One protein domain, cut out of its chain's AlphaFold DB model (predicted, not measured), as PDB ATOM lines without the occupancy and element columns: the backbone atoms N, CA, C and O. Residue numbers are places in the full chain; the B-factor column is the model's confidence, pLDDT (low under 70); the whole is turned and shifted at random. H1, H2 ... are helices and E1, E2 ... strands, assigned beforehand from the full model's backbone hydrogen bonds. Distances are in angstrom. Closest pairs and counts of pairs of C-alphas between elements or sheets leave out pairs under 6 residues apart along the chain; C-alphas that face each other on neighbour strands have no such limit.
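AT A GLANCE: This is residues 7 to 90 of the 128 residues of an uncharacterized protein of Vitrella brassicaformis (strain CCMP3155) (UniProt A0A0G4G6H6). Little regular structure: long loops make most of a compact, rounded body, which holds a small three-stranded sheet, helix H1 to one side of it, and short H2 farther out. Along the chain E1, E2, H1, H2 and E3, mixed helices and strands, hold only 26 of 84 printed residues. The mixed sheet runs E2, E1, E3. The radius of gyration of the C-alphas is 11.8 A; they span 31 by 29 by 27 A.

IN THESE COORDINATES: E1, residues 7 to 10, begins at C-alpha 7 (-140.212, -146.684, -137.028). E2 is residues 19 to 22. H1, residues 35 to 44, is 14.2 A long. H2 is residues 71 to 74. E3, residues 86 to 89, ends at C-alpha 89 (-143.833, -148.288, -146.694).

HOW THE PARTS SIT: E1 and E2 form an antiparallel hairpin; N 7 and O 21, 2.9 A apart, are within hydrogen-bond range. E1 and E3 are parallel, with N 8 and O 86 within range at 2.8 A. H1, with every O i to N i+4 pair within range, is not on the sheet. H2, too short for such a pair, is close to H1 but not clearly touching; their closest C-alphas, Val 35 and Ile 71, are 5.5 A apart.

THE WHOLE: The printed part has no cut. The link H1 to H2 is long, 26 residues. Residues 24 to 31 have pLDDT under 70.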
ATOM      1  N   PHE A   7    -139.689-146.440-135.690       87.88
ATOM      2  CA  PHE A   7    -140.212-146.684-137.028       87.88
ATOM      3  C   PHE A   7    -139.722-145.592-137.965       87.88
ATOM      4  O   PHE A   7    -139.625-144.430-137.569       87.88
ATOM      5  N   GLN A   8    -139.448-145.964-139.205       88.38
ATOM      6  CA  GLN A   8    -139.021-145.078-140.270       88.38
ATOM      7  C   GLN A   8    -139.925-145.281-141.479       88.38
ATOM      8  O   GLN A   8    -140.055-146.390-141.984       88.38
ATOM      9  N   TRP A   9    -140.528-144.207-141.974       88.00
ATOM     10  CA  TRP A   9    -141.382-144.262-143.154       88.00
ATOM     11  C   TRP A   9    -140.585-143.886-144.395       88.00
ATOM     12  O   TRP A   9    -139.818-142.918-144.377       88.00
ATOM     13  N   ARG A  10    -140.788-144.641-145.475       86.44
ATOM     14  CA  ARG A  10    -140.147-144.431-146.780       86.44
ATOM     15  C   ARG A  10    -141.136-144.688-147.912       86.44
ATOM     16  O   ARG A  10    -142.094-145.439-147.735       86.44
ATOM     17  N   TYR A  11    -140.907-144.093-149.079       83.50
ATOM     18  CA  TYR A  11    -141.607-144.517-150.295       83.50
ATOM     19  C   TYR A  11    -141.044-145.860-150.778       83.50
ATOM     20  O   TYR A  11    -139.902-146.189-150.490       83.50
ATOM     21  N   ALA A  12    -141.846-146.650-151.495       74.31
ATOM     22  CA  ALA A  12    -141.504-148.031-151.859       74.31
ATOM     23  C   ALA A  12    -140.159-148.173-152.593       74.31
ATOM     24  O   ALA A  12    -139.396-149.093-152.323       74.31
ATOM     25  N   GLU A  13    -139.894-147.253-153.517       73.88
ATOM     26  CA  GLU A  13    -138.712-147.257-154.383       73.88
ATOM     27  C   GLU A  13    -137.615-146.308-153.874       73.88
ATOM     28  O   GLU A  13    -136.544-146.221-154.470       73.88
ATOM     29  N   ASP A  14    -137.867-145.596-152.770       75.12
ATOM     30  CA  ASP A  14    -136.957-144.598-152.218       75.12
ATOM     31  C   ASP A  14    -136.331-145.099-150.913       75.12
ATOM     32  O   ASP A  14    -137.003-145.545-149.981       75.12
ATOM     33  N   THR A  15    -135.011-144.993-150.825       71.75
ATOM     34  CA  THR A  15    -134.263-145.347-149.612       71.75
ATOM     35  C   THR A  15    -134.189-144.193-148.614       71.75
ATOM     36  O   THR A  15    -133.813-144.397-147.455       71.75
ATOM     37  N   THR A  16    -134.600-142.995-149.026       73.88
ATOM     38  CA  THR A  16    -134.570-141.783-148.219       73.88
ATOM     39  C   THR A  16    -135.645-141.839-147.123       73.88
ATOM     40  O   THR A  16    -136.828-142.033-147.419       73.88
ATOM     41  N   PRO A  17    -135.276-141.665-145.836       73.62
ATOM     42  CA  PRO A  17    -136.249-141.459-144.770       73.62
ATOM     43  C   PRO A  17    -137.154-140.271-145.074       73.62
ATOM     44  O   PRO A  17    -136.665-139.167-145.301       73.62
ATOM     45  N   VAL A  18    -138.463-140.471-144.955       80.31
ATOM     46  CA  VAL A  18    -139.423-139.361-144.907       80.31
ATOM     47  C   VAL A  18    -139.571-138.871-143.468       80.31
ATOM     48  O   VAL A  18    -139.530-137.673-143.204       80.31
ATOM     49  N   VAL A  19    -139.732-139.795-142.519       80.69
ATOM     50  CA  VAL A  19    -139.837-139.474-141.092       80.69
ATOM     51  C   VAL A  19    -139.417-140.671-140.244       80.69
ATOM     52  O   VAL A  19    -139.688-141.813-140.615       80.69
ATOM     53  N   THR A  20    -138.791-140.408-139.095       82.00
ATOM     54  CA  THR A  20    -138.482-141.419-138.073       82.00
ATOM     55  C   THR A  20    -139.171-141.044-136.766       82.00
ATOM     56  O   THR A  20    -138.988-139.935-136.263       82.00
ATOM     57  N   LEU A  21    -139.963-141.957-136.204       77.75
ATOM     58  CA  LEU A  21    -140.748-141.732-134.988       77.75
ATOM     59  C   LEU A  21    -140.532-142.870-133.991       77.75
ATOM     60  O   LEU A  21    -140.563-144.048-134.342       77.75
ATOM     61  N   GLY A  22    -140.362-142.511-132.720       80.06
ATOM     62  CA  GLY A  22    -140.483-143.458-131.617       80.06
ATOM     63  C   GLY A  22    -141.954-143.629-131.257       80.06
ATOM     64  O   GLY A  22    -142.579-142.691-130.765       80.06
ATOM     65  N   LEU A  23    -142.508-144.819-131.482       74.56
ATOM     66  CA  LEU A  23    -143.896-145.144-131.131       74.56
ATOM     67  C   LEU A  23    -144.006-145.910-129.805       74.56
ATOM     68  O   LEU A  23    -145.098-146.262-129.368       74.56
ATOM     69  N   THR A  24    -142.885-146.073-129.104       69.44
ATOM     70  CA  THR A  24    -142.751-146.613-127.747       69.44
ATOM     71  C   THR A  24    -143.899-146.298-126.772       69.44
ATOM     72  O   THR A  24    -144.392-147.229-126.137       69.44
ATOM     73  N   PRO A  25    -144.332-145.034-126.561       65.69
ATOM     74  CA  PRO A  25    -145.397-144.747-125.595       65.69
ATOM     75  C   PRO A  25    -146.760-145.308-126.018       65.69
ATOM     76  O   PRO A  25    -147.599-145.568-125.160       65.69
ATOM     77  N   PHE A  26    -146.967-145.528-127.315       64.44
ATOM     78  CA  PHE A  26    -148.197-146.090-127.865       64.44
ATOM     79  C   PHE A  26    -148.156-147.621-127.944       64.44
ATOM     80  O   PHE A  26    -149.190-148.276-127.868       64.44
ATOM     81  N   ILE A  27    -146.951-148.188-128.013       69.81
ATOM     82  CA  ILE A  27    -146.672-149.630-128.057       69.81
ATOM     83  C   ILE A  27    -146.377-150.143-126.633       69.81
ATOM     84  O   ILE A  27    -145.617-151.074-126.419       69.81
ATOM     85  N   LYS A  28    -146.967-149.556-125.585       58.69
ATOM     86  CA  LYS A  28    -146.759-150.023-124.201       58.69
ATOM     87  C   LYS A  28    -147.998-150.667-123.613       58.69
ATOM     88  O   LYS A  28    -148.844-149.992-123.034       58.69
ATOM     89  N   ARG A  29    -148.039-152.000-123.715       52.44
ATOM     90  CA  ARG A  29    -148.805-152.897-122.826       52.44
ATOM     91  C   ARG A  29    -148.461-154.392-122.929       52.44
ATOM     92  O   ARG A  29    -149.124-155.176-122.263       52.44
ATOM     93  N   GLY A  30    -147.438-154.784-123.699       53.59
ATOM     94  CA  GLY A  30    -147.054-156.195-123.843       53.59
ATOM     95  C   GLY A  30    -148.076-157.024-124.626       53.59
ATOM     96  O   GLY A  30    -148.320-158.164-124.268       53.59
ATOM     97  N   ALA A  31    -148.715-156.424-125.637       58.72
ATOM     98  CA  ALA A  31    -149.821-157.027-126.388       58.72
ATOM     99  C   ALA A  31    -149.551-157.114-127.902       58.72
ATOM    100  O   ALA A  31    -150.487-157.182-128.687       58.72
ATOM    101  N   PHE A  32    -148.286-157.044-128.319       77.12
ATOM    102  CA  PHE A  32    -147.891-157.082-129.729       77.12
ATOM    103  C   PHE A  32    -146.729-158.049-129.847       77.12
ATOM    104  O   PHE A  32    -145.578-157.682-129.618       77.12
ATOM    105  N   HIS A  33    -147.077-159.308-130.085       83.06
ATOM    106  CA  HIS A  33    -146.127-160.408-130.218       83.06
ATOM    107  C   HIS A  33    -145.892-160.747-131.682       83.06
ATOM    108  O   HIS A  33    -144.818-161.231-132.031       83.06
ATOM    109  N   THR A  34    -146.885-160.459-132.522       90.81
ATOM    110  CA  THR A  34    -146.896-160.833-133.929       90.81
ATOM    111  C   THR A  34    -146.817-159.624-134.854       90.81
ATOM    112  O   THR A  34    -147.136-158.491-134.470       90.81
ATOM    113  N   VAL A  35    -146.423-159.856-136.105       90.25
ATOM    114  CA  VAL A  35    -146.442-158.827-137.153       90.25
ATOM    115  C   VAL A  35    -147.855-158.259-137.339       90.25
ATOM    116  O   VAL A  35    -148.014-157.047-137.506       90.25
ATOM    117  N   GLY A  36    -148.892-159.096-137.240       90.25
ATOM    118  CA  GLY A  36    -150.291-158.679-137.336       90.25
ATOM    119  C   GLY A  36    -150.708-157.707-136.230       90.25
ATOM    120  O   GLY A  36    -151.391-156.710-136.502       90.25
ATOM    121  N   ASP A  37    -150.241-157.927-134.997       88.19
ATOM    122  CA  ASP A  37    -150.476-156.995-133.888       88.19
ATOM    123  C   ASP A  37    -149.837-155.630-134.177       88.19
ATOM    124  O   ASP A  37    -150.448-154.577-133.965       88.19
ATOM    125  N   LEU A  38    -148.613-155.640-134.715       87.06
ATOM    126  CA  LEU A  38    -147.866-154.430-135.043       87.06
ATOM    127  C   LEU A  38    -148.558-153.618-136.147       87.06
ATOM    128  O   LEU A  38    -148.767-152.411-135.990       87.06
ATOM    129  N   LYS A  39    -148.988-154.284-137.229       89.62
ATOM    130  CA  LYS A  39    -149.777-153.672-138.314       89.62
ATOM    131  C   LYS A  39    -151.080-153.069-137.783       89.62
ATOM    132  O   LYS A  39    -151.425-151.932-138.117       89.62
ATOM    133  N   SER A  40    -151.773-153.793-136.905       88.38
ATOM    134  CA  SER A  40    -153.027-153.350-136.282       88.38
ATOM    135  C   SER A  40    -152.847-152.089-135.443       88.38
ATOM    136  O   SER A  40    -153.643-151.156-135.559       88.38
ATOM    137  N   VAL A  41    -151.775-152.010-134.653       84.88
ATOM    138  CA  VAL A  41    -151.464-150.825-133.845       84.88
ATOM    139  C   VAL A  41    -151.136-149.621-134.727       84.88
ATOM    140  O   VAL A  41    -151.706-148.548-134.523       84.88
ATOM    141  N   ILE A  42    -150.282-149.790-135.740       85.00
ATOM    142  CA  ILE A  42    -149.926-148.722-136.691       85.00
ATOM    143  C   ILE A  42    -151.181-148.174-137.387       85.00
ATOM    144  O   ILE A  42    -151.381-146.957-137.450       85.00
ATOM    145  N   TRP A  43    -152.065-149.055-137.861       85.06
ATOM    146  CA  TRP A  43    -153.323-148.647-138.483       85.06
ATOM    147  C   TRP A  43    -154.274-147.951-137.499       85.06
ATOM    148  O   TRP A  43    -154.837-146.902-137.825       85.06
ATOM    149  N   MET A  44    -154.440-148.490-136.288       82.38
ATOM    150  CA  MET A  44    -155.317-147.922-135.257       82.38
ATOM    151  C   MET A  44    -154.876-146.514-134.847       82.38
ATOM    152  O   MET A  44    -155.717-145.643-134.633       82.38
ATOM    153  N   MET A  45    -153.567-146.260-134.803       78.69
ATOM    154  CA  MET A  45    -153.015-144.934-134.513       78.69
ATOM    155  C   MET A  45    -153.171-143.935-135.665       78.69
ATOM    156  O   MET A  45    -152.854-142.761-135.486       78.69
ATOM    157  N   LYS A  46    -153.644-144.374-136.841       79.88
ATOM    158  CA  LYS A  46    -153.825-143.538-138.041       79.88
ATOM    159  C   LYS A  46    -152.549-142.798-138.464       79.88
ATOM    160  O   LYS A  46    -152.619-141.726-139.056       79.88
ATOM    161  N   VAL A  47    -151.386-143.399-138.203       78.12
ATOM    162  CA  VAL A  47    -150.073-142.833-138.563       78.12
ATOM    163  C   VAL A  47    -149.648-143.152-139.998       78.12
ATOM    164  O   VAL A  47    -148.660-142.600-140.468       78.12
ATOM    165  N   LEU A  48    -150.381-144.023-140.704       81.88
ATOM    166  CA  LEU A  48    -150.150-144.342-142.114       81.88
ATOM    167  C   LEU A  48    -151.265-143.734-142.990       81.88
ATOM    168  O   LEU A  48    -152.366-144.293-143.058       81.88
ATOM    169  N   PRO A  49    -151.021-142.589-143.657       80.06
ATOM    170  CA  PRO A  49    -152.023-141.945-144.497       80.06
ATOM    171  C   PRO A  49    -152.482-142.844-145.643       80.06
ATOM    172  O   PRO A  49    -151.680-143.443-146.354       80.06
ATOM    173  N   GLY A  50    -153.799-142.904-145.840       80.56
ATOM    174  CA  GLY A  50    -154.408-143.720-146.887       80.56
ATOM    175  C   GLY A  50    -154.614-145.191-146.527       80.56
ATOM    176  O   GLY A  50    -155.258-145.876-147.312       80.56
ATOM    177  N   ALA A  51    -154.149-145.658-145.362       85.62
ATOM    178  CA  ALA A  51    -154.426-147.013-144.898       85.62
ATOM    179  C   ALA A  51    -155.915-147.184-144.551       85.62
ATOM    180  O   ALA A  51    -156.472-146.475-143.703       85.62
ATOM    181  N   THR A  52    -156.555-148.151-145.195       87.94
ATOM    182  CA  THR A  52    -157.939-148.572-144.956       87.94
ATOM    183  C   THR A  52    -158.016-149.678-143.908       87.94
ATOM    184  O   THR A  52    -158.962-149.699-143.122       87.94
ATOM    185  N   GLY A  53    -156.968-150.497-143.791       88.00
ATOM    186  CA  GLY A  53    -156.852-151.565-142.802       88.00
ATOM    187  C   GLY A  53    -155.404-151.877-142.407       88.00
ATOM    188  O   GLY A  53    -154.468-151.284-142.949       88.00
ATOM    189  N   PRO A  54    -155.199-152.827-141.477       87.50
ATOM    190  CA  PRO A  54    -153.866-153.298-141.096       87.50
ATOM    191  C   PRO A  54    -153.114-153.967-142.253       87.50
ATOM    192  O   PRO A  54    -151.898-153.840-142.328       87.50
ATOM    193  N   GLY A  55    -153.818-154.604-143.196       88.88
ATOM    194  CA  GLY A  55    -153.202-155.221-144.379       88.88
ATOM    195  C   GLY A  55    -152.524-154.230-145.335       88.88
ATOM    196  O   GLY A  55    -151.704-154.630-146.156       88.88
ATOM    197  N   ASP A  56    -152.818-152.934-145.206       88.44
ATOM    198  CA  ASP A  56    -152.144-151.897-145.984       88.44
ATOM    199  C   ASP A  56    -150.768-151.522-145.398       88.44
ATOM    200  O   ASP A  56    -149.966-150.857-146.055       88.44
ATOM    201  N   VAL A  57    -150.471-151.934-144.161       88.50
ATOM    202  CA  VAL A  57    -149.179-151.690-143.514       88.50
ATOM    203  C   VAL A  57    -148.166-152.711-144.025       88.50
ATOM    204  O   VAL A  57    -148.265-153.904-143.736       88.50
ATOM    205  N   LYS A  58    -147.164-152.231-144.766       90.56
ATOM    206  CA  LYS A  58    -146.079-153.052-145.316       90.56
ATOM    207  C   LYS A  58    -144.742-152.638-144.725       90.56
ATOM    208  O   LYS A  58    -144.450-151.444-144.646       90.56
ATOM    209  N   PHE A  59    -143.933-153.621-144.348       90.56
ATOM    210  CA  PHE A  59    -142.579-153.403-143.858       90.56
ATOM    211  C   PHE A  59    -141.581-153.637-144.994       90.56
ATOM    212  O   PHE A  59    -141.567-154.697-145.616       90.56
ATOM    213  N   ILE A  60    -140.778-152.625-145.314       88.69
ATOM    214  CA  ILE A  60    -139.771-152.722-146.376       88.69
ATOM    215  C   ILE A  60    -138.669-153.673-145.905       88.69
ATOM    216  O   ILE A  60    -138.182-153.524-144.790       88.69
ATOM    217  N   GLY A  61    -138.290-154.634-146.750       87.69
ATOM    218  CA  GLY A  61    -137.373-155.724-146.390       87.69
ATOM    219  C   GLY A  61    -138.073-156.967-145.827       87.69
ATOM    220  O   GLY A  61    -137.491-158.041-145.866       87.69
ATOM    221  N   HIS A  62    -139.340-156.834-145.422       90.25
ATOM    222  CA  HIS A  62    -140.158-157.878-144.790       90.25
ATOM    223  C   HIS A  62    -141.543-157.959-145.454       90.25
ATOM    224  O   HIS A  62    -142.585-157.951-144.796       90.25
ATOM    225  N   LEU A  63    -141.573-157.941-146.791       86.88
ATOM    226  CA  LEU A  63    -142.829-157.921-147.554       86.88
ATOM    227  C   LEU A  63    -143.588-159.253-147.483       86.88
ATOM    228  O   LEU A  63    -144.812-159.249-147.614       86.88
ATOM    229  N   ASP A  64    -142.871-160.352-147.249       88.12
ATOM    230  CA  ASP A  64    -143.422-161.706-147.141       88.12
ATOM    231  C   ASP A  64    -143.828-162.084-145.704       88.12
ATOM    232  O   ASP A  64    -144.402-163.155-145.493       88.12
ATOM    233  N   ALA A  65    -143.580-161.199-144.732       89.69
ATOM    234  CA  ALA A  65    -143.898-161.412-143.324       89.69
ATOM    235  C   ALA A  65    -145.405-161.618-143.106       89.69
ATOM    236  O   ALA A  65    -146.238-160.750-143.421       89.69
ATOM    237  N   GLN A  66    -145.750-162.765-142.525       92.06
ATOM    238  CA  GLN A  66    -147.117-163.156-142.224       92.06
ATOM    239  C   GLN A  66    -147.581-162.537-140.912       92.06
ATOM    240  O   GLN A  66    -146.816-162.305-139.981       92.06
ATOM    241  N   ASP A  67    -148.887-162.312-140.806       91.75
ATOM    242  CA  ASP A  67    -149.472-161.693-139.616       91.75
ATOM    243  C   ASP A  67    -149.297-162.544-138.350       91.75
ATOM    244  O   ASP A  67    -149.347-161.999-137.252       91.75
ATOM    245  N   THR A  68    -149.076-163.854-138.492       92.88
ATOM    246  CA  THR A  68    -148.831-164.789-137.388       92.88
ATOM    247  C   THR A  68    -147.377-164.841-136.930       92.88
ATOM    248  O   THR A  68    -147.121-165.396-135.862       92.88
ATOM    249  N   ASP A  69    -146.442-164.297-137.712       91.81
ATOM    250  CA  ASP A  69    -145.012-164.405-137.422       91.81
ATOM    251  C   ASP A  69    -144.660-163.571-136.192       91.81
ATOM    252  O   ASP A  69    -145.209-162.483-135.975       91.81
ATOM    253  N   LEU A  70    -143.750-164.082-135.361       90.56
ATOM    254  CA  LEU A  70    -143.301-163.363-134.179       90.56
ATOM    255  C   LEU A  70    -142.398-162.200-134.587       90.56
ATOM    256  O   LEU A  70    -141.482-162.357-135.389       90.56
ATOM    257  N   ILE A  71    -142.602-161.037-133.964       87.81
ATOM    258  CA  ILE A  71    -141.817-159.831-134.267       87.81
ATOM    259  C   ILE A  71    -140.318-160.088-134.066       87.81
ATOM    260  O   ILE A  71    -139.498-159.645-134.859       87.81
ATOM    261  N   GLU A  72    -139.953-160.802-133.002       86.38
ATOM    262  CA  GLU A  72    -138.552-161.096-132.687       86.38
ATOM    263  C   GLU A  72    -137.925-162.113-133.654       86.38
ATOM    264  O   GLU A  72    -136.710-162.098-133.827       86.38
ATOM    265  N   GLU A  73    -138.723-162.974-134.292       88.81
ATOM    266  CA  GLU A  73    -138.228-163.926-135.295       88.81
ATOM    267  C   GLU A  73    -138.051-163.249-136.653       88.81
ATOM    268  O   GLU A  73    -137.001-163.389-137.272       88.81
ATOM    269  N   GLU A  74    -139.047-162.469-137.076       91.12
ATOM    270  CA  GLU A  74    -139.048-161.814-138.385       91.12
ATOM    271  C   GLU A  74    -138.084-160.623-138.433       91.12
ATOM    272  O   GLU A  74    -137.312-160.471-139.375       91.12
ATOM    273  N   PHE A  75    -138.096-159.781-137.398       87.81
ATOM    274  CA  PHE A  75    -137.371-158.509-137.390       87.81
ATOM    275  C   PHE A  75    -136.134-158.507-136.482       87.81
ATOM    276  O   PHE A  75    -135.339-157.564-136.509       87.81
ATOM    277  N   GLY A  76    -135.956-159.523-135.633       87.12
ATOM    278  CA  GLY A  76    -134.809-159.636-134.732       87.12
ATOM    279  C   GLY A  76    -134.607-158.407-133.839       87.12
ATOM    280  O   GLY A  76    -135.314-158.182-132.854       87.12
ATOM    281  N   ASN A  77    -133.582-157.611-134.157       85.44
ATOM    282  CA  ASN A  77    -133.235-156.396-133.414       85.44
ATOM    283  C   ASN A  77    -133.765-155.102-134.042       85.44
ATOM    284  O   ASN A  77    -133.512-154.023-133.496       85.44
ATOM    285  N   GLU A  78    -134.473-155.175-135.167       88.12
ATOM    286  CA  GLU A  78    -135.091-153.999-135.771       88.12
ATOM    287  C   GLU A  78    -136.184-153.407-134.877       88.12
ATOM    288  O   GLU A  78    -136.817-154.053-134.036       88.12
ATOM    289  N   GLY A  79    -136.317-152.092-134.982       84.94
ATOM    290  CA  GLY A  79    -137.165-151.269-134.146       84.94
ATOM    291  C   GLY A  79    -136.633-150.992-132.746       84.94
ATOM    292  O   GLY A  79    -137.102-150.039-132.140       84.94
ATOM    293  N   LYS A  80    -135.671-151.748-132.202       84.38
ATOM    294  CA  LYS A  80    -135.244-151.586-130.794       84.38
ATOM    295  C   LYS A  80    -134.441-150.307-130.534       84.38
ATOM    296  O   LYS A  80    -134.392-149.832-129.400       84.38
ATOM    297  N   THR A  81    -133.818-149.731-131.563       84.81
ATOM    298  CA  THR A  81    -133.013-148.502-131.463       84.81
ATOM    299  C   THR A  81    -133.351-147.526-132.590       84.81
ATOM    300  O   THR A  81    -133.907-147.906-133.617       84.81
ATOM    301  N   LYS A  82    -133.002-146.244-132.416       83.88
ATOM    302  CA  LYS A  82    -133.173-145.219-133.465       83.88
ATOM    303  C   LYS A  82    -132.333-145.496-134.709       83.88
ATOM    304  O   LYS A  82    -132.714-145.082-135.796       83.88
ATOM    305  N   GLU A  83    -131.185-146.137-134.516       86.81
ATOM    306  CA  GLU A  83    -130.225-146.471-135.570       86.81
ATOM    307  C   GLU A  83    -130.663-147.703-136.370       86.81
ATOM    308  O   GLU A  83    -130.233-147.868-137.506       86.81
ATOM    309  N   ASN A  84    -131.549-148.528-135.801       87.44
ATOM    310  CA  ASN A  84    -132.116-149.702-136.449       87.44
ATOM    311  C   ASN A  84    -133.653-149.719-136.314       87.44
ATOM    312  O   ASN A  84    -134.183-150.527-135.550       87.44
ATOM    313  N   PRO A  85    -134.384-148.792-136.962       89.50
ATOM    314  CA  PRO A  85    -135.839-148.703-136.861       89.50
ATOM    315  C   PRO A  85    -136.542-149.717-137.777       89.50
ATOM    316  O   PRO A  85    -135.998-150.110-138.803       89.50
ATOM    317  N   PHE A  86    -137.799-150.054-137.480       89.38
ATOM    318  CA  PHE A  86    -138.656-150.746-138.448       89.38
ATOM    319  C   PHE A  86    -138.907-149.846-139.654       89.38
ATOM    320  O   PHE A  86    -139.349-148.707-139.487       89.38
ATOM    321  N   THR A  87    -138.707-150.349-140.868       90.06
ATOM    322  CA  THR A  87    -138.979-149.554-142.071       90.06
ATOM    323  C   THR A  87    -140.377-149.845-142.608       90.06
ATOM    324  O   THR A  87    -140.675-150.969-142.993       90.06
ATOM    325  N   VAL A  88    -141.243-148.833-142.666       89.69
ATOM    326  CA  VAL A  88    -142.637-148.938-143.125       89.69
ATOM    327  C   VAL A  88    -142.809-148.226-144.465       89.69
ATOM    328  O   VAL A  88    -142.356-147.094-144.650       89.69
ATOM    329  N   GLN A  89    -143.507-148.868-145.397       89.44
ATOM    330  CA  GLN A  89    -143.833-148.288-146.694       89.44
ATOM    331  C   GLN A  89    -144.970-147.264-146.572       89.44
ATOM    332  O   GLN A  89    -146.055-147.560-146.072       89.44
ATOM    333  N   LEU A  90    -144.736-146.057-147.085       84.94
ATOM    334  CA  LEU A  90    -145.734-145.002-147.222       84.94
ATOM    335  C   LEU A  90    -146.672-145.315-148.400       84.94
ATOM    336  O   LEU A  90    -146.213-145.524-149.522       84.94
TER     337      LEU A  90